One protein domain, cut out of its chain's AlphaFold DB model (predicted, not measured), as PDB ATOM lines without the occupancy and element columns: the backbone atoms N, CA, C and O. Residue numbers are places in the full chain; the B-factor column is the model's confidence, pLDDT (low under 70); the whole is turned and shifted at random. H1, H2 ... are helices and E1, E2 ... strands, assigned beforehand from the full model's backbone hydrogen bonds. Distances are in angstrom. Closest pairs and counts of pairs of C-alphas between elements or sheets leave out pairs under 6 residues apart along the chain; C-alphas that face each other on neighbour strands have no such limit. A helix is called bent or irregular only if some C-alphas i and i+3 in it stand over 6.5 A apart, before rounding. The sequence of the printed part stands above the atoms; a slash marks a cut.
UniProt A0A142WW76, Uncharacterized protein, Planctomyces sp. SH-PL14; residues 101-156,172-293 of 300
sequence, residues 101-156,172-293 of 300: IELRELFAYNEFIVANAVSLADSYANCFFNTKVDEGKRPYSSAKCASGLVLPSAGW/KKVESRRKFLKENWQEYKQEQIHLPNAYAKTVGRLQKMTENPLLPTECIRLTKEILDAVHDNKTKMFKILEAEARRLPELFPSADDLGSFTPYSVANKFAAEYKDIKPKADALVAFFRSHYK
ATOM      1  N   ILE A 101     -28.037   9.048  30.771       97.31
ATOM      2  CA  ILE A 101     -28.874   7.950  30.271       97.31
ATOM      3  C   ILE A 101     -27.972   6.824  29.761       97.31
ATOM      4  O   ILE A 101     -28.127   5.674  30.172       97.31
ATOM      5  N   GLU A 102     -26.959   7.151  28.964       98.25
ATOM      6  CA  GLU A 102     -25.982   6.180  28.467       98.25
ATOM      7  C   GLU A 102     -25.146   5.564  29.596       98.25
ATOM      8  O   GLU A 102     -24.751   4.396  29.527       98.25
ATOM      9  N   LEU A 103     -24.854   6.330  30.655       98.06
ATOM     10  CA  LEU A 103     -24.225   5.789  31.860       98.06
ATOM     11  C   LEU A 103     -25.163   4.817  32.574       98.06
ATOM     12  O   LEU A 103     -24.715   3.760  33.020       98.06
ATOM     13  N   ARG A 104     -26.466   5.108  32.640       97.62
ATOM     14  CA  ARG A 104     -27.430   4.174  33.229       97.62
ATOM     15  C   ARG A 104     -27.499   2.857  32.454       97.62
ATOM     16  O   ARG A 104     -27.544   1.785  33.060       97.62
ATOM     17  N   GLU A 105     -27.450   2.930  31.129       97.88
ATOM     18  CA  GLU A 105     -27.382   1.760  30.246       97.88
ATOM     19  C   GLU A 105     -26.068   0.987  30.403       97.88
ATOM     20  O   GLU A 105     -26.078  -0.242  30.462       97.88
ATOM     21  N   LEU A 106     -24.931   1.677  30.562       97.69
ATOM     22  CA  LEU A 106     -23.627   1.047  30.809       97.69
ATOM     23  C   LEU A 106     -23.631   0.161  32.068       97.69
ATOM     24  O   LEU A 106     -22.967  -0.883  32.107       97.69
ATOM     25  N   PHE A 107     -24.371   0.573  33.098       97.75
ATOM     26  CA  PHE A 107     -24.580  -0.208  34.316       97.75
ATOM     27  C   PHE A 107     -25.794  -1.146  34.234       97.75
ATOM     28  O   PHE A 107     -26.057  -1.848  35.202       97.75
ATOM     29  N   ALA A 108     -26.502  -1.226  33.103       97.75
ATOM     30  CA  ALA A 108     -27.678  -2.078  32.911       97.75
ATOM     31  C   ALA A 108     -28.780  -1.846  33.966       97.75
ATOM     32  O   ALA A 108     -29.360  -2.792  34.512       97.75
ATOM     33  N   TYR A 109     -29.049  -0.576  34.308       97.81
ATOM     34  CA  TYR A 109     -30.062  -0.256  35.320       97.81
ATOM     35  C   TYR A 109     -31.483  -0.626  34.881       97.81
ATOM     36  O   TYR A 109     -32.297  -0.971  35.733       97.81
ATOM     37  N   ASN A 110     -31.786  -0.612  33.583       97.56
ATOM     38  CA  ASN A 110     -33.105  -1.011  33.087       97.56
ATOM     39  C   ASN A 110     -33.366  -2.496  33.365       97.56
ATOM     40  O   ASN A 110     -34.381  -2.856  33.960       97.56
ATOM     41  N   GLU A 111     -32.416  -3.364  33.017       98.00
ATOM     42  CA  GLU A 111     -32.476  -4.796  33.304       98.00
ATOM     43  C   GLU A 111     -32.497  -5.059  34.807       98.00
ATOM     44  O   GLU A 111     -33.218  -5.938  35.271       98.00
ATOM     45  N   PHE A 112     -31.734  -4.277  35.573       97.81
ATOM     46  CA  PHE A 112     -31.700  -4.355  37.028       97.81
ATOM     47  C   PHE A 112     -33.069  -4.046  37.642       97.81
ATOM     48  O   PHE A 112     -33.560  -4.826  38.458       97.81
ATOM     49  N   ILE A 113     -33.717  -2.958  37.224       98.31
ATOM     50  CA  ILE A 113     -35.059  -2.586  37.687       98.31
ATOM     51  C   ILE A 113     -36.066  -3.673  37.307       98.31
ATOM     52  O   ILE A 113     -36.794  -4.162  38.169       98.31
ATOM     53  N   VAL A 114     -36.087  -4.092  36.039       98.06
ATOM     54  CA  VAL A 114     -37.055  -5.079  35.535       98.06
ATOM     55  C   VAL A 114     -36.893  -6.426  36.235       98.06
ATOM     56  O   VAL A 114     -37.884  -7.002  36.677       98.06
ATOM     57  N   ALA A 115     -35.663  -6.928  36.376       97.94
ATOM     58  CA  ALA A 115     -35.401  -8.200  37.042       97.94
ATOM     59  C   ALA A 115     -35.945  -8.206  38.475       97.94
ATOM     60  O   ALA A 115     -36.638  -9.144  38.870       97.94
ATOM     61  N   ASN A 116     -35.686  -7.143  39.236       98.06
ATOM     62  CA  ASN A 116     -36.096  -7.077  40.632       98.06
ATOM     63  C   ASN A 116     -37.588  -6.762  40.815       98.06
ATOM     64  O   ASN A 116     -38.218  -7.349  41.690       98.06
ATOM     65  N   ALA A 117     -38.180  -5.915  39.969       98.00
ATOM     66  CA  ALA A 117     -39.618  -5.650  39.993       98.00
ATOM     67  C   ALA A 117     -40.432  -6.916  39.676       98.00
ATOM     68  O   ALA A 117     -41.401  -7.223  40.366       98.00
ATOM     69  N   VAL A 118     -40.011  -7.687  38.665       97.38
ATOM     70  CA  VAL A 118     -40.668  -8.953  38.311       97.38
ATOM     71  C   VAL A 118     -40.449 -10.008  39.397       97.38
ATOM     72  O   VAL A 118     -41.393 -10.714  39.730       97.38
ATOM     73  N   SER A 119     -39.259 -10.075  40.006       96.44
ATOM     74  CA  SER A 119     -38.994 -10.965  41.152       96.44
ATOM     75  C   SER A 119     -39.913 -10.663  42.343       96.44
ATOM     76  O   SER A 119     -40.468 -11.580  42.953       96.44
ATOM     77  N   LEU A 120     -40.152  -9.380  42.635       96.62
ATOM     78  CA  LEU A 120     -41.104  -8.956  43.660       96.62
ATOM     79  C   LEU A 120     -42.541  -9.390  43.316       96.62
ATOM     80  O   LEU A 120     -43.220  -9.979  44.158       96.62
ATOM     81  N   ALA A 121     -42.998  -9.139  42.085       96.75
ATOM     82  CA  ALA A 121     -44.340  -9.525  41.648       96.75
ATOM     83  C   ALA A 121     -44.545 -11.049  41.676       96.75
ATOM     84  O   ALA A 121     -45.564 -11.526  42.170       96.75
ATOM     85  N   ASP A 122     -43.559 -11.822  41.222       95.44
ATOM     86  CA  ASP A 122     -43.577 -13.287  41.272       95.44
ATOM     87  C   ASP A 122     -43.571 -13.813  42.717       95.44
ATOM     88  O   ASP A 122     -44.285 -14.767  43.035       95.44
ATOM     89  N   SER A 123     -42.828 -13.162  43.618       93.25
ATOM     90  CA  SER A 123     -42.837 -13.480  45.052       93.25
ATOM     91  C   SER A 123     -44.216 -13.245  45.669       93.25
ATOM     92  O   SER A 123     -44.717 -14.099  46.405       93.25
ATOM     93  N   TYR A 124     -44.863 -12.130  45.323       95.25
ATOM     94  CA  TYR A 124     -46.231 -11.825  45.736       95.25
ATOM     95  C   TYR A 124     -47.238 -12.839  45.166       95.25
ATOM     96  O   TYR A 124     -48.016 -13.423  45.923       95.25
ATOM     97  N   ALA A 125     -47.157 -13.146  43.866       94.88
ATOM     98  CA  ALA A 125     -48.021 -14.125  43.202       94.88
ATOM     99  C   ALA A 125     -47.925 -15.515  43.845       94.88
ATOM    100  O   ALA A 125     -48.930 -16.175  44.116       94.88
ATOM    101  N   ASN A 126     -46.700 -15.953  44.127       91.38
ATOM    102  CA  ASN A 126     -46.435 -17.217  44.796       91.38
ATOM    103  C   ASN A 126     -46.992 -17.225  46.233       91.38
ATOM    104  O   ASN A 126     -47.531 -18.241  46.678       91.38
ATOM    105  N   CYS A 127     -46.908 -16.100  46.955       91.25
ATOM    106  CA  CYS A 127     -47.406 -15.991  48.328       91.25
ATOM    107  C   CYS A 127     -48.934 -15.973  48.434       91.25
ATOM    108  O   CYS A 127     -49.497 -16.696  49.259       91.25
ATOM    109  N   PHE A 128     -49.612 -15.178  47.607       93.56
ATOM    110  CA  PHE A 128     -51.051 -14.942  47.740       93.56
ATOM    111  C   PHE A 128     -51.901 -15.862  46.868       93.56
ATOM    112  O   PHE A 128     -52.972 -16.282  47.316       93.56
ATOM    113  N   PHE A 129     -51.400 -16.235  45.689       93.12
ATOM    114  CA  PHE A 129     -52.158 -16.964  44.667       93.12
ATOM    115  C   PHE A 129     -51.601 -18.365  44.374       93.12
ATOM    116  O   PHE A 129     -52.184 -19.099  43.582       93.12
ATOM    117  N   ASN A 130     -50.505 -18.770  45.035       90.38
ATOM    118  CA  ASN A 130     -49.851 -20.071  44.839       90.38
ATOM    119  C   ASN A 130     -49.459 -20.329  43.366       90.38
ATOM    120  O   ASN A 130     -49.462 -21.468  42.889       90.38
ATOM    121  N   THR A 131     -49.121 -19.262  42.639       91.06
ATOM    122  CA  THR A 131     -48.713 -19.339  41.235       91.06
ATOM    123  C   THR A 131     -47.343 -19.998  41.113       91.06
ATOM    124  O   THR A 131     -46.383 -19.598  41.773       91.06
ATOM    125  N   LYS A 132     -47.230 -21.006  40.241       89.44
ATOM    126  CA  LYS A 132     -45.939 -21.606  39.884       89.44
ATOM    127  C   LYS A 132     -45.233 -20.724  38.863       89.44
ATOM    128  O   LYS A 132     -45.774 -20.468  37.790       89.44
ATOM    129  N   VAL A 133     -44.017 -20.306  39.189       90.19
ATOM    130  CA  VAL A 133     -43.203 -19.447  38.330       90.19
ATOM    131  C   VAL A 133     -42.125 -20.281  37.647       90.19
ATOM    132  O   VAL A 133     -41.382 -21.009  38.301       90.19
ATOM    133  N   ASP A 134     -42.040 -20.179  36.321       93.06
ATOM    134  CA  ASP A 134     -40.942 -20.753  35.536       93.06
ATOM    135  C   ASP A 134     -39.739 -19.801  35.576       93.06
ATOM    136  O   ASP A 134     -39.557 -18.952  34.696       93.06
ATOM    137  N   GLU A 135     -38.935 -19.915  36.637       90.06
ATOM    138  CA  GLU A 135     -37.785 -19.040  36.889       90.06
ATOM    139  C   GLU A 135     -36.804 -18.990  35.713       90.06
ATOM    140  O   GLU A 135     -36.225 -17.938  35.460       90.06
ATOM    141  N   GLY A 136     -36.651 -20.075  34.944       92.44
ATOM    142  CA  GLY A 136     -35.698 -20.152  33.831       92.44
ATOM    143  C   GLY A 136     -35.976 -19.149  32.707       92.44
ATOM    144  O   GLY A 136     -35.056 -18.734  32.003       92.44
ATOM    145  N   LYS A 137     -37.229 -18.706  32.559       95.12
ATOM    146  CA  LYS A 137     -37.633 -17.714  31.546       95.12
ATOM    147  C   LYS A 137     -37.638 -16.282  32.074       95.12
ATOM    148  O   LYS A 137     -37.726 -15.332  31.289       95.12
ATOM    149  N   ARG A 138     -37.541 -16.096  33.391       95.44
ATOM    150  CA  ARG A 138     -37.675 -14.787  34.030       95.44
ATOM    151  C   ARG A 138     -36.440 -13.901  33.825       95.44
ATOM    152  O   ARG A 138     -35.331 -14.398  33.595       95.44
ATOM    153  N   PRO A 139     -36.605 -12.566  33.884       96.44
ATOM    154  CA  PRO A 139     -35.492 -11.622  33.766       96.44
ATOM    155  C   PRO A 139     -34.468 -11.748  34.903       96.44
ATOM    156  O   PRO A 139     -33.304 -11.446  34.677       96.44
ATOM    157  N   TYR A 140     -34.874 -12.250  36.073       95.81
ATOM    158  CA  TYR A 140     -34.001 -12.500  37.227       95.81
ATOM    159  C   TYR A 140     -33.408 -13.921  37.281       95.81
ATOM    160  O   TYR A 140     -32.774 -14.283  38.272       95.81
ATOM    161  N   SER A 141     -33.612 -14.735  36.237       95.75
ATOM    162  CA  SER A 141     -33.046 -16.089  36.133       95.75
ATOM    163  C   SER A 141     -31.527 -16.091  36.313       95.75
ATOM    164  O   SER A 141     -30.851 -15.142  35.919       95.75
ATOM    165  N   SER A 142     -30.960 -17.192  36.809       91.94
ATOM    166  CA  SER A 142     -29.503 -17.343  36.974       91.94
ATOM    167  C   SER A 142     -28.715 -17.157  35.670       91.94
ATOM    168  O   SER A 142     -27.571 -16.703  35.695       91.94
ATOM    169  N   ALA A 143     -29.333 -17.439  34.519       93.69
ATOM    170  CA  ALA A 143     -28.747 -17.196  33.204       93.69
ATOM    171  C   ALA A 143     -28.542 -15.697  32.908       93.69
ATOM    172  O   ALA A 143     -27.562 -15.327  32.261       93.69
ATOM    173  N   LYS A 144     -29.445 -14.828  33.381       94.88
ATOM    174  CA  LYS A 144     -29.402 -13.367  33.171       94.88
ATOM    175  C   LYS A 144     -28.784 -12.613  34.352       94.88
ATOM    176  O   LYS A 144     -28.140 -11.582  34.151       94.88
ATOM    177  N   CYS A 145     -28.948 -13.154  35.554       94.50
ATOM    178  CA  CYS A 145     -28.484 -12.622  36.826       94.50
ATOM    179  C   CYS A 145     -27.726 -13.709  37.600       94.50
ATOM    180  O   CYS A 145     -28.263 -14.329  38.516       94.50
ATOM    181  N   ALA A 146     -26.464 -13.947  37.238       86.19
ATOM    182  CA  ALA A 146     -25.630 -14.951  37.904       86.19
ATOM    183  C   ALA A 146     -25.189 -14.531  39.317       86.19
ATOM    184  O   ALA A 146     -24.718 -15.363  40.090       86.19
ATOM    185  N   SER A 147     -25.314 -13.245  39.656       84.81
ATOM    186  CA  SER A 147     -25.001 -12.726  40.985       84.81
ATOM    187  C   SER A 147     -26.197 -12.010  41.603       84.81
ATOM    188  O   SER A 147     -27.076 -11.484  40.919       84.81
ATOM    189  N   GLY A 148     -26.228 -12.003  42.930       83.00
ATOM    190  CA  GLY A 148     -27.210 -11.274  43.711       83.00
ATOM    191  C   GLY A 148     -26.601 -10.801  45.018       83.00
ATOM    192  O   GLY A 148     -25.621 -11.368  45.501       83.00
ATOM    193  N   LEU A 149     -27.170  -9.739  45.574       81.69
ATOM    194  CA  LEU A 149     -26.838  -9.281  46.914       81.69
ATOM    195  C   LEU A 149     -27.917  -9.781  47.868       81.69
ATOM    196  O   LEU A 149     -29.087  -9.475  47.658       81.69
ATOM    197  N   VAL A 150     -27.510 -10.513  48.901       81.69
ATOM    198  CA  VAL A 150     -28.394 -10.960  49.982       81.69
ATOM    199  C   VAL A 150     -28.133 -10.082  51.202       81.69
ATOM    200  O   VAL A 150     -26.981  -9.936  51.616       81.69
ATOM    201  N   LEU A 151     -29.178  -9.465  51.756       73.56
ATOM    202  CA  LEU A 151     -29.060  -8.665  52.974       73.56
ATOM    203  C   LEU A 151     -29.062  -9.571  54.218       73.56
ATOM    204  O   LEU A 151     -30.022 -10.315  54.421       73.56
ATOM    205  N   PRO A 152     -28.055  -9.468  55.110       58.97
ATOM    206  CA  PRO A 152     -28.023 -10.233  56.361       58.97
ATOM    207  C   PRO A 152     -29.185  -9.893  57.308       58.97
ATOM    208  O   PRO A 152     -29.614 -10.721  58.106       58.97
ATOM    209  N   SER A 153     -29.715  -8.668  57.211       55.84
ATOM    210  CA  SER A 153     -30.818  -8.153  58.034       55.84
ATOM    211  C   SER A 153     -32.178  -8.791  57.738       55.84
ATOM    212  O   SER A 153     -33.150  -8.475  58.426       55.84
ATOM    213  N   ALA A 154     -32.252  -9.699  56.757       52.62
ATOM    214  CA  ALA A 154     -33.406 -10.565  56.561       52.62
ATOM    215  C   ALA A 154     -33.650 -11.505  57.755       52.62
ATOM    216  O   ALA A 154     -34.743 -12.040  57.859       52.62
ATOM    217  N   GLY A 155     -32.695 -11.662  58.685       44.50
ATOM    218  CA  GLY A 155     -32.954 -12.145  60.050       44.50
ATOM    219  C   GLY A 155     -33.381 -13.608  60.193       44.50
ATOM    220  O   GLY A 155     -33.412 -14.119  61.308       44.50
ATOM    221  N   TRP A 156     -33.654 -14.314  59.103       46.88
ATOM    222  CA  TRP A 156     -33.863 -15.750  59.131       46.88
ATOM    223  C   TRP A 156     -32.492 -16.391  59.030       46.88
ATOM    224  O   TRP A 156     -31.836 -16.263  57.999       46.88
ATOM    225  N   LYS A 172     -42.170 -28.305  53.498       82.56
ATOM    226  CA  LYS A 172     -42.758 -27.766  54.737       82.56
ATOM    227  C   LYS A 172     -42.166 -26.405  55.096       82.56
ATOM    228  O   LYS A 172     -42.911 -25.495  55.436       82.56
ATOM    229  N   LYS A 173     -40.845 -26.232  54.974       81.31
ATOM    230  CA  LYS A 173     -40.177 -24.951  55.250       81.31
ATOM    231  C   LYS A 173     -40.640 -23.848  54.292       81.31
ATOM    232  O   LYS A 173     -40.918 -22.737  54.738       81.31
ATOM    233  N   VAL A 174     -40.769 -24.154  52.998       79.56
ATOM    234  CA  VAL A 174     -41.286 -23.218  51.984       79.56
ATOM    235  C   VAL A 174     -42.735 -22.827  52.277       79.56
ATOM    236  O   VAL A 174     -43.077 -21.650  52.204       79.56
ATOM    237  N   GLU A 175     -43.582 -23.786  52.645       83.06
ATOM    238  CA  GLU A 175     -44.996 -23.537  52.935       83.06
ATOM    239  C   GLU A 175     -45.193 -22.723  54.223       83.06
ATOM    240  O   GLU A 175     -45.938 -21.742  54.219       83.06
ATOM    241  N   SER A 176     -44.446 -23.037  55.287       82.94
ATOM    242  CA  SER A 176     -44.404 -22.230  56.514       82.94
ATOM    243  C   SER A 176     -43.938 -20.800  56.241       82.94
ATOM    244  O   SER A 176     -44.562 -19.851  56.714       82.94
ATOM    245  N   ARG A 177     -42.887 -20.626  55.426       78.81
ATOM    246  CA  ARG A 177     -42.403 -19.300  55.015       78.81
ATOM    247  C   ARG A 177     -43.472 -18.527  54.252       78.81
ATOM    248  O   ARG A 177     -43.692 -17.353  54.525       78.81
ATOM    249  N   ARG A 178     -44.144 -19.184  53.308       81.25
ATOM    250  CA  ARG A 178     -45.217 -18.574  52.523       81.25
ATOM    251  C   ARG A 178     -46.358 -18.095  53.416       81.25
ATOM    252  O   ARG A 178     -46.815 -16.968  53.259       81.25
ATOM    253  N   LYS A 179     -46.795 -18.936  54.358       84.50
ATOM    254  CA  LYS A 179     -47.845 -18.593  55.322       84.50
ATOM    255  C   LYS A 179     -47.443 -17.380  56.166       84.50
ATOM    256  O   LYS A 179     -48.203 -16.422  56.234       84.50
ATOM    257  N   PHE A 180     -46.225 -17.389  56.709       84.31
ATOM    258  CA  PHE A 180     -45.691 -16.269  57.479       84.31
ATOM    259  C   PHE A 180     -45.650 -14.968  56.665       84.31
ATOM    260  O   PHE A 180     -46.139 -13.942  57.131       84.31
ATOM    261  N   LEU A 181     -45.115 -15.002  55.437       83.56
ATOM    262  CA  LEU A 181     -45.057 -13.828  54.560       83.56
ATOM    263  C   LEU A 181     -46.449 -13.303  54.213       83.56
ATOM    264  O   LEU A 181     -46.638 -12.096  54.158       83.56
ATOM    265  N   LYS A 182     -47.425 -14.188  53.996       85.94
ATOM    266  CA  LYS A 182     -48.808 -13.794  53.720       85.94
ATOM    267  C   LYS A 182     -49.446 -13.077  54.915       85.94
ATOM    268  O   LYS A 182     -50.128 -12.078  54.722       85.94
ATOM    269  N   GLU A 183     -49.205 -13.566  56.130       88.25
ATOM    270  CA  GLU A 183     -49.712 -12.971  57.376       88.25
ATOM    271  C   GLU A 183     -49.006 -11.647  57.728       88.25
ATOM    272  O   GLU A 183     -49.632 -10.754  58.289       88.25
ATOM    273  N   ASN A 184     -47.734 -11.491  57.344       89.31
ATOM    274  CA  ASN A 184     -46.881 -10.356  57.722       89.31
ATOM    275  C   ASN A 184     -46.414  -9.522  56.515       89.31
ATOM    276  O   ASN A 184     -45.378  -8.864  56.570       89.31
ATOM    277  N   TRP A 185     -47.158  -9.531  55.404       92.38
ATOM    278  CA  TRP A 185     -46.722  -8.887  54.155       92.38
ATOM    279  C   TRP A 185     -46.500  -7.374  54.295       92.38
ATOM    280  O   TRP A 185     -45.668  -6.788  53.606       92.38
ATOM    281  N   GLN A 186     -47.202  -6.727  55.226       89.81
ATOM    282  CA  GLN A 186     -47.005  -5.306  55.535       89.81
ATOM    283  C   GLN A 186     -45.589  -5.004  56.063       89.81
ATOM    284  O   GLN A 186     -45.068  -3.902  55.880       89.81
ATOM    285  N   GLU A 187     -44.921  -6.003  56.640       88.69
ATOM    286  CA  GLU A 187     -43.540  -5.936  57.119       88.69
ATOM    287  C   GLU A 187     -42.538  -6.545  56.127       88.69
ATOM    288  O   GLU A 187     -41.399  -6.833  56.496       88.69
ATOM    289  N   TYR A 188     -42.941  -6.742  54.863       89.25
ATOM    290  CA  TYR A 188     -42.088  -7.331  53.836       89.25
ATOM    291  C   TYR A 188     -40.725  -6.629  53.759       89.25
ATOM    292  O   TYR A 188     -40.633  -5.397  53.680       89.25
ATOM    293  N   LYS A 189     -39.668  -7.448  53.752       89.31
ATOM    294  CA  LYS A 189     -38.278  -7.037  53.559       89.31
ATOM    295  C   LYS A 189     -37.722  -7.714  52.323       89.31
ATOM    296  O   LYS A 189     -37.845  -8.930  52.171       89.31
ATOM    297  N   GLN A 190     -37.080  -6.937  51.458       89.00
ATOM    298  CA  GLN A 190     -36.462  -7.490  50.263       89.00
ATOM    299  C   GLN A 190     -35.143  -8.160  50.662       89.00
ATOM    300  O   GLN A 190     -34.165  -7.499  50.997       89.00
ATOM    301  N   GLU A 191     -35.107  -9.489  50.630       85.50
ATOM    302  CA  GLU A 191     -33.938 -10.243  51.101       85.50
ATOM    303  C   GLU A 191     -32.806 -10.276  50.074       85.50
ATOM    304  O   GLU A 191     -31.629 -10.252  50.431       85.50
ATOM    305  N   GLN A 192     -33.168 -10.334  48.794       89.31
ATOM    306  CA  GLN A 192     -32.233 -10.495  47.695       89.31
ATOM    307  C   GLN A 192     -32.493  -9.464  46.609       89.31
ATOM    308  O   GLN A 192     -33.632  -9.218  46.226       89.31
ATOM    309  N   ILE A 193     -31.421  -8.913  46.055       93.25
ATOM    310  CA  ILE A 193     -31.460  -8.176  44.799       93.25
ATOM    311  C   ILE A 193     -30.690  -8.952  43.737       93.25
ATOM    312  O   ILE A 193     -29.541  -9.341  43.948       93.25
ATOM    313  N   HIS A 194     -31.317  -9.149  42.584       95.00
ATOM    314  CA  HIS A 194     -30.732  -9.787  41.413       95.00
ATOM    315  C   HIS A 194     -29.921  -8.766  40.615       95.00
ATOM    316  O   HIS A 194     -30.410  -7.681  40.294       95.00
ATOM    317  N   LEU A 195     -28.673  -9.109  40.294       95.75
ATOM    318  CA  LEU A 195     -27.761  -8.249  39.549       95.75
ATOM    319  C   LEU A 195     -27.610  -8.794  38.127       95.75
ATOM    320  O   LEU A 195     -27.106  -9.907  37.961       95.75
ATOM    321  N   PRO A 196     -28.014  -8.043  37.085       97.56
ATOM    322  CA  PRO A 196     -27.764  -8.439  35.707       97.56
ATOM    323  C   PRO A 196     -26.279  -8.708  35.452       97.56
ATOM    324  O   PRO A 196     -25.403  -8.011  35.968       97.56
ATOM    325  N   ASN A 197     -25.978  -9.679  34.592       96.06
ATOM    326  CA  ASN A 197     -24.595 -10.017  34.245       96.06
ATOM    327  C   ASN A 197     -23.819  -8.812  33.688       96.06
ATOM    328  O   ASN A 197     -22.630  -8.658  33.971       96.06
ATOM    329  N   ALA A 198     -24.490  -7.935  32.932       96.56
ATOM    330  CA  ALA A 198     -23.907  -6.695  32.422       96.56
ATOM    331  C   ALA A 198     -23.505  -5.737  33.558       96.56
ATOM    332  O   ALA A 198     -22.357  -5.294  33.588       96.56
ATOM    333  N   TYR A 199     -24.388  -5.518  34.543       96.81
ATOM    334  CA  TYR A 199     -24.087  -4.743  35.752       96.81
ATOM    335  C   TYR A 199     -22.847  -5.304  36.464       96.81
ATOM    336  O   TYR A 199     -21.872  -4.584  36.701       96.81
ATOM    337  N   ALA A 200     -22.846  -6.611  36.759       94.56
ATOM    338  CA  ALA A 200     -21.758  -7.267  37.487       94.56
ATOM    339  C   ALA A 200     -20.421  -7.178  36.732       94.56
ATOM    340  O   ALA A 200     -19.374  -6.928  37.333       94.56
ATOM    341  N   LYS A 201     -20.452  -7.315  35.402       96.69
ATOM    342  CA  LYS A 201     -19.278  -7.175  34.535       96.69
ATOM    343  C   LYS A 201     -18.724  -5.749  34.545       96.69
ATOM    344  O   LYS A 201     -17.508  -5.583  34.655       96.69
ATOM    345  N   THR A 202     -19.582  -4.734  34.438       97.50
ATOM    346  CA  THR A 202     -19.170  -3.321  34.451       97.50
ATOM    347  C   THR A 202     -18.561  -2.943  35.802       97.50
ATOM    348  O   THR A 202     -17.444  -2.425  35.842       97.50
ATOM    349  N   VAL A 203     -19.231  -3.278  36.909       96.81
ATOM    350  CA  VAL A 203     -18.719  -3.029  38.266       96.81
ATOM    351  C   VAL A 203     -17.401  -3.767  38.503       96.81
ATOM    352  O   VAL A 203     -16.432  -3.150  38.942       96.81
ATOM    353  N   GLY A 204     -17.314  -5.049  38.135       96.38
ATOM    354  CA  GLY A 204     -16.086  -5.832  38.278       96.38
ATOM    355  C   GLY A 204     -14.919  -5.282  37.453       96.38
ATOM    356  O   GLY A 204     -13.772  -5.315  37.896       96.38
ATOM    357  N   ARG A 205     -15.184  -4.718  36.265       97.12
ATOM    358  CA  ARG A 205     -14.159  -4.028  35.467       97.12
ATOM    359  C   ARG A 205     -13.653  -2.768  36.171       97.12
ATOM    360  O   ARG A 205     -12.445  -2.557  36.191       97.12
ATOM    361  N   LEU A 206     -14.536  -1.960  36.758       97.56
ATOM    362  CA  LEU A 206     -14.134  -0.763  37.507       97.56
ATOM    363  C   LEU A 206     -13.374  -1.113  38.791       97.56
ATOM    364  O   LEU A 206     -12.356  -0.490  39.073       97.56
ATOM    365  N   GLN A 207     -13.794  -2.145  39.524       97.38
ATOM    366  CA  GLN A 207     -13.075  -2.629  40.709       97.38
ATOM    367  C   GLN A 207     -11.637  -3.041  40.364       97.38
ATOM    368  O   GLN A 207     -10.697  -2.545  40.983       97.38
ATOM    369  N   LYS A 208     -11.443  -3.817  39.290       96.56
ATOM    370  CA  LYS A 208     -10.098  -4.164  38.793       96.56
ATOM    371  C   LYS A 208      -9.253  -2.939  38.447       96.56
ATOM    372  O   LYS A 208      -8.044  -2.956  38.647       96.56
ATOM    373  N   MET A 209      -9.868  -1.867  37.940       95.81
ATOM    374  CA  MET A 209      -9.151  -0.611  37.697       95.81
ATOM    375  C   MET A 209      -8.706   0.041  39.004       95.81
ATOM    376  O   MET A 209      -7.577   0.507  39.087       95.81
ATOM    377  N   THR A 210      -9.534   0.026  40.051       96.69
ATOM    378  CA  THR A 210      -9.144   0.591  41.356       96.69
ATOM    379  C   THR A 210      -8.006  -0.163  42.047       96.69
ATOM    380  O   THR A 210      -7.342   0.404  42.912       96.69
ATOM    381  N   GLU A 211      -7.769  -1.413  41.655       96.19
ATOM    382  CA  GLU A 211      -6.679  -2.264  42.142       96.19
ATOM    383  C   GLU A 211      -5.400  -2.134  41.294       96.19
ATOM    384  O   GLU A 211      -4.367  -2.698  41.648       96.19
ATOM    385  N   ASN A 212      -5.441  -1.398  40.175       94.06
ATOM    386  CA  ASN A 212      -4.309  -1.277  39.263       94.06
ATOM    387  C   ASN A 212      -3.271  -0.262  39.793       94.06
ATOM    388  O   ASN A 212      -3.549   0.941  39.791       94.06
ATOM    389  N   PRO A 213      -2.046  -0.695  40.165       94.00
ATOM    390  CA  PRO A 213      -1.018   0.188  40.725       94.00
ATOM    391  C   PRO A 213      -0.434   1.178  39.709       94.00
ATOM    392  O   PRO A 213       0.314   2.079  40.084       94.00
ATOM    393  N   LEU A 214      -0.726   1.001  38.419       93.12
ATOM    394  CA  LEU A 214      -0.261   1.888  37.357       93.12
ATOM    395  C   LEU A 214      -1.138   3.139  37.229       93.12
ATOM    396  O   LEU A 214      -0.676   4.149  36.702       93.12
ATOM    397  N   LEU A 215      -2.382   3.110  37.709       94.19
ATOM    398  CA  LEU A 215      -3.243   4.283  37.628       94.19
ATOM    399  C   LEU A 215      -2.835   5.344  38.660       94.19
ATOM    400  O   LEU A 215      -2.518   5.003  39.801       94.19
ATOM    401  N   PRO A 216      -2.899   6.641  38.304       93.62
ATOM    402  CA  PRO A 216      -2.739   7.711  39.279       93.62
ATOM    403  C   PRO A 216      -3.729   7.560  40.439       93.62
ATOM    404  O   PRO A 216      -4.902   7.247  40.223       93.62
ATOM    405  N   THR A 217      -3.283   7.852  41.664       95.56
ATOM    406  CA  THR A 217      -4.112   7.767  42.882       95.56
ATOM    407  C   THR A 217      -5.433   8.519  42.742       95.56
ATOM    408  O   THR A 217      -6.471   8.050  43.200       95.56
ATOM    409  N   GLU A 218      -5.412   9.657  42.054       95.69
ATOM    410  CA  GLU A 218      -6.598  10.475  41.820       95.69
ATOM    411  C   GLU A 218      -7.606   9.809  40.864       95.69
ATOM    412  O   GLU A 218      -8.805   9.832  41.134       95.69
ATOM    413  N   CYS A 219      -7.146   9.104  39.817       95.44
ATOM    414  CA  CYS A 219      -8.022   8.271  38.980       95.44
ATOM    415  C   CYS A 219      -8.699   7.178  39.811       95.44
ATOM    416  O   CYS A 219      -9.894   6.928  39.654       95.44
ATOM    417  N   ILE A 220      -7.940   6.521  40.696       96.88
ATOM    418  CA  ILE A 220      -8.463   5.471  41.580       96.88
ATOM    419  C   ILE A 220      -9.522   6.059  42.516       96.88
ATOM    420  O   ILE A 220     -10.599   5.483  42.656       96.88
ATOM    421  N   ARG A 221      -9.242   7.219  43.120       98.00
ATOM    422  CA  ARG A 221     -10.161   7.938  44.010       98.00
ATOM    423  C   ARG A 221     -11.475   8.283  43.302       98.00
ATOM    424  O   ARG A 221     -12.534   7.898  43.786       98.00
ATOM    425  N   LEU A 222     -11.414   8.912  42.127       98.06
ATOM    426  CA  LEU A 222     -12.594   9.278  41.330       98.06
ATOM    427  C   LEU A 222     -13.374   8.048  40.835       98.06
ATOM    428  O   LEU A 222     -14.603   8.046  40.826       98.06
ATOM    429  N   THR A 223     -12.680   6.961  40.487       98.12
ATOM    430  CA  THR A 223     -13.329   5.689  40.120       98.12
ATOM    431  C   THR A 223     -14.073   5.072  41.306       98.12
ATOM    432  O   THR A 223     -15.167   4.537  41.130       98.12
ATOM    433  N   LYS A 224     -13.518   5.166  42.522       98.25
ATOM    434  CA  LYS A 224     -14.203   4.726  43.745       98.25
ATOM    435  C   LYS A 224     -15.459   5.547  44.010       98.25
ATOM    436  O   LYS A 224     -16.493   4.954  44.267       98.25
ATOM    437  N   GLU A 225     -15.427   6.864  43.819       98.31
ATOM    438  CA  GLU A 225     -16.639   7.682  43.965       98.31
ATOM    439  C   GLU A 225     -17.757   7.280  42.990       98.31
ATOM    440  O   GLU A 225     -18.938   7.321  43.346       98.31
ATOM    441  N   ILE A 226     -17.405   6.904  41.752       98.50
ATOM    442  CA  ILE A 226     -18.363   6.361  40.776       98.50
ATOM    443  C   ILE A 226     -18.951   5.046  41.301       98.50
ATOM    444  O   ILE A 226     -20.169   4.870  41.292       98.50
ATOM    445  N   LEU A 227     -18.101   4.135  41.784       98.19
ATOM    446  CA  LEU A 227     -18.532   2.868  42.380       98.19
ATOM    447  C   LEU A 227     -19.421   3.072  43.612       98.19
ATOM    448  O   LEU A 227     -20.395   2.339  43.769       98.19
ATOM    449  N   ASP A 228     -19.140   4.076  44.438       98.06
ATOM    450  CA  ASP A 228     -19.948   4.425  45.606       98.06
ATOM    451  C   ASP A 228     -21.331   4.931  45.181       98.06
ATOM    452  O   ASP A 228     -22.341   4.489  45.720       98.06
ATOM    453  N   ALA A 229     -21.415   5.790  44.155       98.12
ATOM    454  CA  ALA A 229     -22.702   6.224  43.606       98.12
ATOM    455  C   ALA A 229     -23.520   5.044  43.048       98.12
ATOM    456  O   ALA A 229     -24.723   4.943  43.295       98.12
ATOM    457  N   VAL A 230     -22.859   4.115  42.351       97.44
ATOM    458  CA  VAL A 230     -23.478   2.880  41.850       97.44
ATOM    459  C   VAL A 230     -23.957   1.988  43.000       97.44
ATOM    460  O   VAL A 230     -25.068   1.456  42.961       97.44
ATOM    461  N   HIS A 231     -23.155   1.851  44.057       95.31
ATOM    462  CA  HIS A 231     -23.522   1.095  45.248       95.31
ATOM    463  C   HIS A 231     -24.722   1.717  45.969       95.31
ATOM    464  O   HIS A 231     -25.643   0.989  46.338       95.31
ATOM    465  N   ASP A 232     -24.749   3.039  46.124       95.81
ATOM    466  CA  ASP A 232     -25.864   3.767  46.730       95.81
ATOM    467  C   ASP A 232     -27.161   3.545  45.951       95.81
ATOM    468  O   ASP A 232     -28.197   3.249  46.547       95.81
ATOM    469  N   ASN A 233     -27.105   3.633  44.619       96.56
ATOM    470  CA  ASN A 233     -28.254   3.375  43.753       96.56
ATOM    471  C   ASN A 233     -28.770   1.943  43.923       96.56
ATOM    472  O   ASN A 233     -29.963   1.733  44.139       96.56
ATOM    473  N   LYS A 234     -27.874   0.951  43.938       93.88
ATOM    474  CA  LYS A 234     -28.241  -0.437  44.249       93.88
ATOM    475  C   LYS A 234     -28.891  -0.565  45.636       93.88
ATOM    476  O   LYS A 234     -29.874  -1.284  45.772       93.88
ATOM    477  N   THR A 235     -28.384   0.123  46.658       92.00
ATOM    478  CA  THR A 235     -28.942   0.062  48.021       92.00
ATOM    479  C   THR A 235     -30.328   0.706  48.113       92.00
ATOM    480  O   THR A 235     -31.204   0.179  48.800       92.00
ATOM    481  N   LYS A 236     -30.573   1.802  47.387       94.75
ATOM    482  CA  LYS A 236     -31.898   2.447  47.307       94.75
ATOM    483  C   LYS A 236     -32.968   1.518  46.737       94.75
ATOM    484  O   LYS A 236     -34.103   1.544  47.204       94.75
ATOM    485  N   MET A 237     -32.593   0.641  45.804       95.44
ATOM    486  CA  MET A 237     -33.516  -0.336  45.225       95.44
ATOM    487  C   MET A 237     -34.188  -1.221  46.288       95.44
ATOM    488  O   MET A 237     -35.381  -1.471  46.172       95.44
ATOM    489  N   PHE A 238     -33.490  -1.627  47.357       92.62
ATOM    490  CA  PHE A 238     -34.119  -2.411  48.436       92.62
ATOM    491  C   PHE A 238     -35.301  -1.665  49.055       92.62
ATOM    492  O   PHE A 238     -36.402  -2.201  49.128       92.62
ATOM    493  N   LYS A 239     -35.089  -0.399  49.432       93.75
ATOM    494  CA  LYS A 239     -36.123   0.435  50.058       93.75
ATOM    495  C   LYS A 239     -37.307   0.668  49.123       93.75
ATOM    496  O   LYS A 239     -38.453   0.642  49.566       93.75
ATOM    497  N   ILE A 240     -37.031   0.871  47.834       96.75
ATOM    498  CA  ILE A 240     -38.069   1.068  46.818       96.75
ATOM    499  C   ILE A 240     -38.915  -0.198  46.671       96.75
ATOM    500  O   ILE A 240     -40.140  -0.106  46.698       96.75
ATOM    501  N   LEU A 241     -38.284  -1.370  46.559       96.62
ATOM    502  CA  LEU A 241     -38.991  -2.646  46.430       96.62
ATOM    503  C   LEU A 241     -39.808  -2.967  47.679       96.62
ATOM    504  O   LEU A 241     -40.947  -3.391  47.550       96.62
ATOM    505  N   GLU A 242     -39.282  -2.708  48.877       94.81
ATOM    506  CA  GLU A 242     -40.032  -2.866  50.129       94.81
ATOM    507  C   GLU A 242     -41.256  -1.947  50.191       94.81
ATOM    508  O   GLU A 242     -42.345  -2.375  50.573       94.81
ATOM    509  N   ALA A 243     -41.106  -0.684  49.786       95.19
ATOM    510  CA  ALA A 243     -42.216   0.259  49.743       95.19
ATOM    511  C   ALA A 243     -43.271  -0.129  48.694       95.19
ATOM    512  O   ALA A 243     -44.464   0.036  48.939       95.19
ATOM    513  N   GLU A 244     -42.850  -0.635  47.533       96.25
ATOM    514  CA  GLU A 244     -43.761  -1.134  46.500       96.25
ATOM    515  C   GLU A 244     -44.454  -2.427  46.932       96.25
ATOM    516  O   GLU A 244     -45.663  -2.548  46.749       96.25
ATOM    517  N   ALA A 245     -43.739  -3.342  47.593       95.81
ATOM    518  CA  ALA A 245     -44.284  -4.598  48.097       95.81
ATOM    519  C   ALA A 245     -45.512  -4.367  48.982       95.81
ATOM    520  O   ALA A 245     -46.546  -4.999  48.774       95.81
ATOM    521  N   ARG A 246     -45.436  -3.409  49.914       95.12
ATOM    522  CA  ARG A 246     -46.534  -3.079  50.843       95.12
ATOM    523  C   ARG A 246     -47.816  -2.623  50.145       95.12
ATOM    524  O   ARG A 246     -48.897  -2.803  50.695       95.12
ATOM    525  N   ARG A 247     -47.706  -2.062  48.938       95.19
ATOM    526  CA  ARG A 247     -48.847  -1.574  48.146       95.19
ATOM    527  C   ARG A 247     -49.476  -2.658  47.272       95.19
ATOM    528  O   ARG A 247     -50.605  -2.483  46.829       95.19
ATOM    529  N   LEU A 248     -48.775  -3.769  47.022       95.56
ATOM    530  CA  LEU A 248     -49.263  -4.826  46.130       95.56
ATOM    531  C   LEU A 248     -50.611  -5.430  46.557       95.56
ATOM    532  O   LEU A 248     -51.442  -5.598  45.670       95.56
ATOM    533  N   PRO A 249     -50.893  -5.702  47.851       95.06
ATOM    534  CA  PRO A 249     -52.198  -6.227  48.263       95.06
ATOM    535  C   PRO A 249     -53.377  -5.308  47.951       95.06
ATOM    536  O   PRO A 249     -54.460  -5.789  47.637       95.06
ATOM    537  N   GLU A 250     -53.166  -3.996  48.042       94.81
ATOM    538  CA  GLU A 250     -54.194  -2.994  47.765       94.81
ATOM    539  C   GLU A 250     -54.398  -2.809  46.256       94.81
ATOM    540  O   GLU A 250     -55.529  -2.724  45.788       94.81
ATOM    541  N   LEU A 251     -53.303  -2.770  45.489       94.38
ATOM    542  CA  LEU A 251     -53.339  -2.525  44.045       94.38
ATOM    543  C   LEU A 251     -53.709  -3.768  43.225       94.38
ATOM    544  O   LEU A 251     -54.281  -3.633  42.148       94.38
ATOM    545  N   PHE A 252     -53.369  -4.963  43.713       96.12
ATOM    546  CA  PHE A 252     -53.517  -6.233  42.999       96.12
ATOM    547  C   PHE A 252     -54.119  -7.307  43.925       96.12
ATOM    548  O   PHE A 252     -53.411  -8.223  44.372       96.12
ATOM    549  N   PRO A 253     -55.419  -7.206  44.257       93.69
ATOM    550  CA  PRO A 253     -56.080  -8.144  45.161       93.69
ATOM    551  C   PRO A 253     -56.278  -9.537  44.542       93.69
ATOM    552  O   PRO A 253     -56.422 -10.513  45.281       93.69
ATOM    553  N   SER A 254     -56.262  -9.656  43.209       94.19
ATOM    554  CA  SER A 254     -56.386 -10.928  42.491       94.19
ATOM    555  C   SER A 254     -55.200 -11.221  41.562       94.19
ATOM    556  O   SER A 254     -54.391 -10.348  41.235       94.19
ATOM    557  N   ALA A 255     -55.097 -12.479  41.126       91.88
ATOM    558  CA  ALA A 255     -54.072 -12.909  40.176       91.88
ATOM    559  C   ALA A 255     -54.235 -12.250  38.796       91.88
ATOM    560  O   ALA A 255     -53.230 -11.957  38.146       91.88
ATOM    561  N   ASP A 256     -55.476 -11.993  38.375       92.00
ATOM    562  CA  ASP A 256     -55.771 -11.340  37.098       92.00
ATOM    563  C   ASP A 256     -55.323  -9.873  37.127       92.00
ATOM    564  O   ASP A 256     -54.668  -9.414  36.187       92.00
ATOM    565  N   ASP A 257     -55.562  -9.169  38.241       92.25
ATOM    566  CA  ASP A 257     -55.096  -7.788  38.424       92.25
ATOM    567  C   ASP A 257     -53.570  -7.711  38.333       92.25
ATOM    568  O   ASP A 257     -53.020  -6.834  37.663       92.25
ATOM    569  N   LEU A 258     -52.871  -8.664  38.960       93.19
ATOM    570  CA  LEU A 258     -51.411  -8.732  38.932       93.19
ATOM    571  C   LEU A 258     -50.853  -8.927  37.511       93.19
ATOM    572  O   LEU A 258     -49.721  -8.527  37.244       93.19
ATOM    573  N   GLY A 259     -51.635  -9.474  36.575       89.94
ATOM    574  CA  GLY A 259     -51.263  -9.574  35.159       89.94
ATOM    575  C   GLY A 259     -51.012  -8.215  34.492       89.94
ATOM    576  O   GLY A 259     -50.284  -8.144  33.503       89.94
ATOM    577  N   SER A 260     -51.557  -7.135  35.061       92.00
ATOM    578  CA  SER A 260     -51.317  -5.751  34.636       92.00
ATOM    579  C   SER A 260     -50.112  -5.083  35.319       92.00
ATOM    580  O   SER A 260     -49.813  -3.919  35.039       92.00
ATOM    581  N   PHE A 261     -49.398  -5.789  36.207       94.75
ATOM    582  CA  PHE A 261     -48.217  -5.256  36.879       94.75
ATOM    583  C   PHE A 261     -47.150  -4.842  35.862       94.75
ATOM    584  O   PHE A 261     -46.718  -5.627  35.015       94.75
ATOM    585  N   THR A 262     -46.668  -3.607  35.993       94.50
ATOM    586  CA  THR A 262     -45.563  -3.095  35.184       94.50
ATOM    587  C   THR A 262     -44.415  -2.637  36.081       94.50
ATOM    588  O   THR A 262     -44.653  -2.042  37.133       94.50
ATOM    589  N   PRO A 263     -43.150  -2.816  35.660       95.81
ATOM    590  CA  PRO A 263     -41.999  -2.275  36.386       95.81
ATOM    591  C   PRO A 263     -41.936  -0.738  36.443       95.81
ATOM    592  O   PRO A 263     -41.011  -0.199  37.049       95.81
ATOM    593  N   TYR A 264     -42.866  -0.014  35.807       95.38
ATOM    594  CA  TYR A 264     -42.805   1.443  35.683       95.38
ATOM    595  C   TYR A 264     -42.909   2.172  37.023       95.38
ATOM    596  O   TYR A 264     -42.227   3.178  37.205       95.38
ATOM    597  N   SER A 265     -43.705   1.679  37.981       93.12
ATOM    598  CA  SER A 265     -43.790   2.309  39.309       93.12
ATOM    599  C   SER A 265     -42.437   2.268  40.028       93.12
ATOM    600  O   SER A 265     -41.970   3.291  40.537       93.12
ATOM    601  N   VAL A 266     -41.769   1.112  39.984       96.94
ATOM    602  CA  VAL A 266     -40.416   0.906  40.513       96.94
ATOM    603  C   VAL A 266     -39.418   1.788  39.762       96.94
ATOM    604  O   VAL A 266     -38.623   2.477  40.396       96.94
ATOM    605  N   ALA A 267     -39.481   1.818  38.427       97.25
ATOM    606  CA  ALA A 267     -38.584   2.615  37.593       97.25
ATOM    607  C   ALA A 267     -38.693   4.118  37.885       97.25
ATOM    608  O   ALA A 267     -37.674   4.787  38.040       97.25
ATOM    609  N   ASN A 268     -39.913   4.642  38.025       97.19
ATOM    610  CA  ASN A 268     -40.158   6.054  38.312       97.19
ATOM    611  C   ASN A 268     -39.642   6.446  39.701       97.19
ATOM    612  O   ASN A 268     -38.962   7.461  39.843       97.19
ATOM    613  N   LYS A 269     -39.908   5.622  40.724       97.06
ATOM    614  CA  LYS A 269     -39.369   5.837  42.077       97.06
ATOM    615  C   LYS A 269     -37.847   5.768  42.096       97.06
ATOM    616  O   LYS A 269     -37.194   6.620  42.691       97.06
ATOM    617  N   PHE A 270     -37.282   4.788  41.396       97.38
ATOM    618  CA  PHE A 270     -35.841   4.651  41.266       97.38
ATOM    619  C   PHE A 270     -35.213   5.862  40.587       97.38
ATOM    620  O   PHE A 270     -34.226   6.379  41.093       97.38
ATOM    621  N   ALA A 271     -35.800   6.355  39.496       96.88
ATOM    622  CA  ALA A 271     -35.326   7.547  38.804       96.88
ATOM    623  C   ALA A 271     -35.378   8.804  39.689       96.88
ATOM    624  O   ALA A 271     -34.459   9.615  39.617       96.88
ATOM    625  N   ALA A 272     -36.405   8.945  40.535       96.94
ATOM    626  CA  ALA A 272     -36.540  10.071  41.462       96.94
ATOM    627  C   ALA A 272     -35.493  10.052  42.588       96.94
ATOM    628  O   ALA A 272     -35.024  11.101  43.021       96.94
ATOM    629  N   GLU A 273     -35.112   8.863  43.056       96.38
ATOM    630  CA  GLU A 273     -34.084   8.705  44.086       96.38
ATOM    631  C   GLU A 273     -32.681   8.489  43.507       96.38
ATOM    632  O   GLU A 273     -31.720   8.347  44.265       96.38
ATOM    633  N   TYR A 274     -32.526   8.437  42.186       96.88
ATOM    634  CA  TYR A 274     -31.269   8.088  41.542       96.88
ATOM    635  C   TYR A 274     -30.163   9.103  41.868       96.88
ATOM    636  O   TYR A 274     -30.362  10.314  41.840       96.88
ATOM    637  N   LYS A 275     -28.972   8.602  42.202       97.62
ATOM    638  CA  LYS A 275     -27.768   9.405  42.423       97.62
ATOM    639  C   LYS A 275     -26.968   9.474  41.131       97.62
ATOM    640  O   LYS A 275     -26.475   8.446  40.665       97.62
ATOM    641  N   ASP A 276     -26.807  10.687  40.616       97.62
ATOM    642  CA  ASP A 276     -26.122  10.932  39.350       97.62
ATOM    643  C   ASP A 276     -24.658  10.485  39.362       97.62
ATOM    644  O   ASP A 276     -23.902  10.713  40.319       97.62
ATOM    645  N   ILE A 277     -24.264   9.849  38.258       98.00
ATOM    646  CA  ILE A 277     -22.916   9.326  38.029       98.00
ATOM    647  C   ILE A 277     -22.115  10.308  37.170       98.00
ATOM    648  O   ILE A 277     -20.908  10.467  37.376       98.00
ATOM    649  N   LYS A 278     -22.785  11.011  36.251       98.00
ATOM    650  CA  LYS A 278     -22.194  11.923  35.270       98.00
ATOM    651  C   LYS A 278     -21.237  12.951  35.878       98.00
ATOM    652  O   LYS A 278     -20.126  13.037  35.365       98.00
ATOM    653  N   PRO A 279     -21.541  13.648  36.994       98.38
ATOM    654  CA  PRO A 279     -20.598  14.618  37.557       98.38
ATOM    655  C   PRO A 279     -19.251  13.995  37.960       98.38
ATOM    656  O   PRO A 279     -18.199  14.613  37.812       98.38
ATOM    657  N   LYS A 280     -19.263  12.747  38.443       97.88
ATOM    658  CA  LYS A 280     -18.050  12.014  38.849       97.88
ATOM    659  C   LYS A 280     -17.303  11.457  37.644       97.88
ATOM    660  O   LYS A 280     -16.076  11.497  37.603       97.88
ATOM    661  N   ALA A 281     -18.049  10.972  36.653       98.00
ATOM    662  CA  ALA A 281     -17.504  10.556  35.369       98.00
ATOM    663  C   ALA A 281     -16.795  11.725  34.659       98.00
ATOM    664  O   ALA A 281     -15.671  11.566  34.190       98.00
ATOM    665  N   ASP A 282     -17.395  12.915  34.665       98.12
ATOM    666  CA  ASP A 282     -16.802  14.127  34.097       98.12
ATOM    667  C   ASP A 282     -15.549  14.562  34.839       98.12
ATOM    668  O   ASP A 282     -14.547  14.877  34.198       98.12
ATOM    669  N   ALA A 283     -15.562  14.520  36.174       97.94
ATOM    670  CA  ALA A 283     -14.376  14.804  36.975       97.94
ATOM    671  C   ALA A 283     -13.218  13.849  36.631       97.94
ATOM    672  O   ALA A 283     -12.079  14.291  36.473       97.94
ATOM    673  N   LEU A 284     -13.502  12.556  36.439       97.50
ATOM    674  CA  LEU A 284     -12.514  11.562  36.011       97.50
ATOM    675  C   LEU A 284     -11.960  11.856  34.608       97.50
ATOM    676  O   LEU A 284     -10.744  11.817  34.403       97.50
ATOM    677  N   VAL A 285     -12.830  12.171  33.644       96.44
ATOM    678  CA  VAL A 285     -12.425  12.516  32.269       96.44
ATOM    679  C   VAL A 285     -11.593  13.804  32.256       96.44
ATOM    680  O   VAL A 285     -10.553  13.853  31.596       96.44
ATOM    681  N   ALA A 286     -12.008  14.829  33.002       95.94
ATOM    682  CA  ALA A 286     -11.301  16.102  33.114       95.94
ATOM    683  C   ALA A 286      -9.921  15.928  33.759       95.94
ATOM    684  O   ALA A 286      -8.927  16.439  33.235       95.94
ATOM    685  N   PHE A 287      -9.835  15.150  34.844       95.81
ATOM    686  CA  PHE A 287      -8.559  14.815  35.471       95.81
ATOM    687  C   PHE A 287      -7.614  14.137  34.475       95.81
ATOM    688  O   PHE A 287      -6.457  14.531  34.364       95.81
ATOM    689  N   PHE A 288      -8.103  13.162  33.704       92.81
ATOM    690  CA  PHE A 288      -7.286  12.480  32.703       92.81
ATOM    691  C   PHE A 288      -6.747  13.438  31.632       92.81
ATOM    692  O   PHE A 288      -5.546  13.415  31.349       92.81
ATOM    693  N   ARG A 289      -7.603  14.301  31.066       90.69
ATOM    694  CA  ARG A 289      -7.188  15.293  30.056       90.69
ATOM    695  C   ARG A 289      -6.109  16.232  30.591       90.69
ATOM    696  O   ARG A 289      -5.108  16.464  29.916       90.69
ATOM    697  N   SER A 290      -6.277  16.702  31.827       91.44
ATOM    698  CA  SER A 290      -5.309  17.571  32.503       91.44
ATOM    699  C   SER A 290      -3.990  16.850  32.808       91.44
ATOM    700  O   SER A 290      -2.916  17.359  32.488       91.44
ATOM    701  N   HIS A 291      -4.054  15.639  33.368       89.81
ATOM    702  CA  HIS A 291      -2.878  14.881  33.799       89.81
ATOM    703  C   HIS A 291      -1.965  14.496  32.629       89.81
ATOM    704  O   HIS A 291      -0.744  14.607  32.730       89.81
ATOM    705  N   TYR A 292      -2.555  14.079  31.506       86.38
ATOM    706  CA  TYR A 292      -1.812  13.691  30.305       86.38
ATOM    707  C   TYR A 292      -1.651  14.825  29.289       86.38
ATOM    708  O   TYR A 292      -1.048  14.605  28.241       86.38
ATOM    709  N   LYS A 293      -2.155  16.030  29.600       86.19
ATOM    710  CA  LYS A 293      -2.082  17.223  28.746       86.19
ATOM    711  C   LYS A 293      -2.549  16.959  27.310       86.19
ATOM    712  O   LYS A 293      -1.915  17.388  26.351       86.19
TER     713      LYS A 293
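This is residues 101 to 156 and 172 to 293 of the 300 residues of an uncharacterized protein of Planctomyces sp. SH-PL14 (UniProt A0A142WW76). The domain is a long rod built along one long helix, H5, with shorter helices packed on it at both halves: H4 and H8 run back along its first part, while H2 and H7 cover its second half. A small two-stranded sheet, E1 and E2, lies near the middle by H2 and H5, and H3 and H6 sit at the end of the rod where H2 ends, H3 crossing H2 there. The printed part has 178 residues, with eight named helices and two named strands in the order H1, H2, E1, H3, E2, H4, H5, H6, H7, H8; the strands are antiparallel and the class is mostly helix. The whole is only just loose, close to compact, with a radius of gyration of the C-alphas of 19.0 A and spans of 63 by 30 by 28 A.

E1, residues 147 to 150, and E2, residues 192 to 195, are antiparallel neighbours at 155 degrees, with N 149 and O 193, and N 193 and O 149, each 2.9 A apart and within hydrogen-bond range. The closest C-alphas of E2 and H2, residues 109 to 129, are those of Asn 116 and His 194, 6.1 A apart. H5, residues 217 to 251, and H2 are the two hubs, touching four helices each. With residues 241 to 248 alone H5 touches residues 116 to 124 of H2, at a shallow tilt of 28 degrees, the same way; the closest C-alphas are those of Leu 120 and Ala 245, 7.0 A apart. H7, residues 264 to 273, touches both hubs: H5 at a steep tilt of 43 degrees, opposite ways, with the C-alphas of Ile 240 and Val 266 closest at 6.7 A, and H2 at a steep tilt of 52 degrees, opposite ways, with those of Ile 113 and Ala 267 closest at 6.3 A. H4, residues 197 to 210, forms a helical hairpin with H5, at a shallow tilt of 29 degrees, with the C-alphas of Thr 210 and Ile 220 closest at 4.9 A. H8, residues 278 to 292, touches residues 218 to 226 of H5 at a shallow tilt of 11 degrees, opposite ways, with the C-alphas of Leu 222 and Leu 284 closest at 5.8 A; H4 and H8 are apart. H3, residues 172 to 183, touches H2 about perpendicular at 84 degrees, with residues 178 to 182 alone, and the C-alphas of Cys 127 and Arg 178 are closest at 5.4 A. H6, residues 255 to 258, touches H2, the C-alphas of Phe 129 and Ala 255 being closest at 6.3 A. H1, residues 101 to 106, and H4 only just touch, with 3 pairs of C-alphas within 8 A, the closest those of Leu 106 and Thr 202 at 7.2 A. Every O i to N i+4 pair is within hydrogen-bond range in H1, H2, H3, H4, H7 and H8, against 26 of 31 in H5; H6 is too short for such a pair.

H1 begins at C-alpha 101 at (-28.874, 7.950, 30.271). H5 is the longest helix, 50.3 A from C-alpha 217 at (-4.112, 7.767, 42.882) to C-alpha 251 at (-53.339, -2.525, 44.045). It has a kink of 29 degrees near residue 245 and is only just irregular, C-alphas 246 and 249 being 7.0 A apart. H2 is 29.2 A long, H8 21.1 A, H4 20.0 A, H3 16.6 A and H7 14.1 A. H8 ends at C-alpha 292 at (-1.812, 13.691, 30.305).

The C-alphas of Lys 172 and Lys 293 are the two farthest apart, at 66.0 A. Residues 157 to 171 are not printed, and C-alphas 156 and 172 are 15.6 A apart across that cut. The link from H2 to E1, residues 130 to 146, is long. The mean pLDDT of the printed part is 92.6, and residues 152 to 156 are under 70.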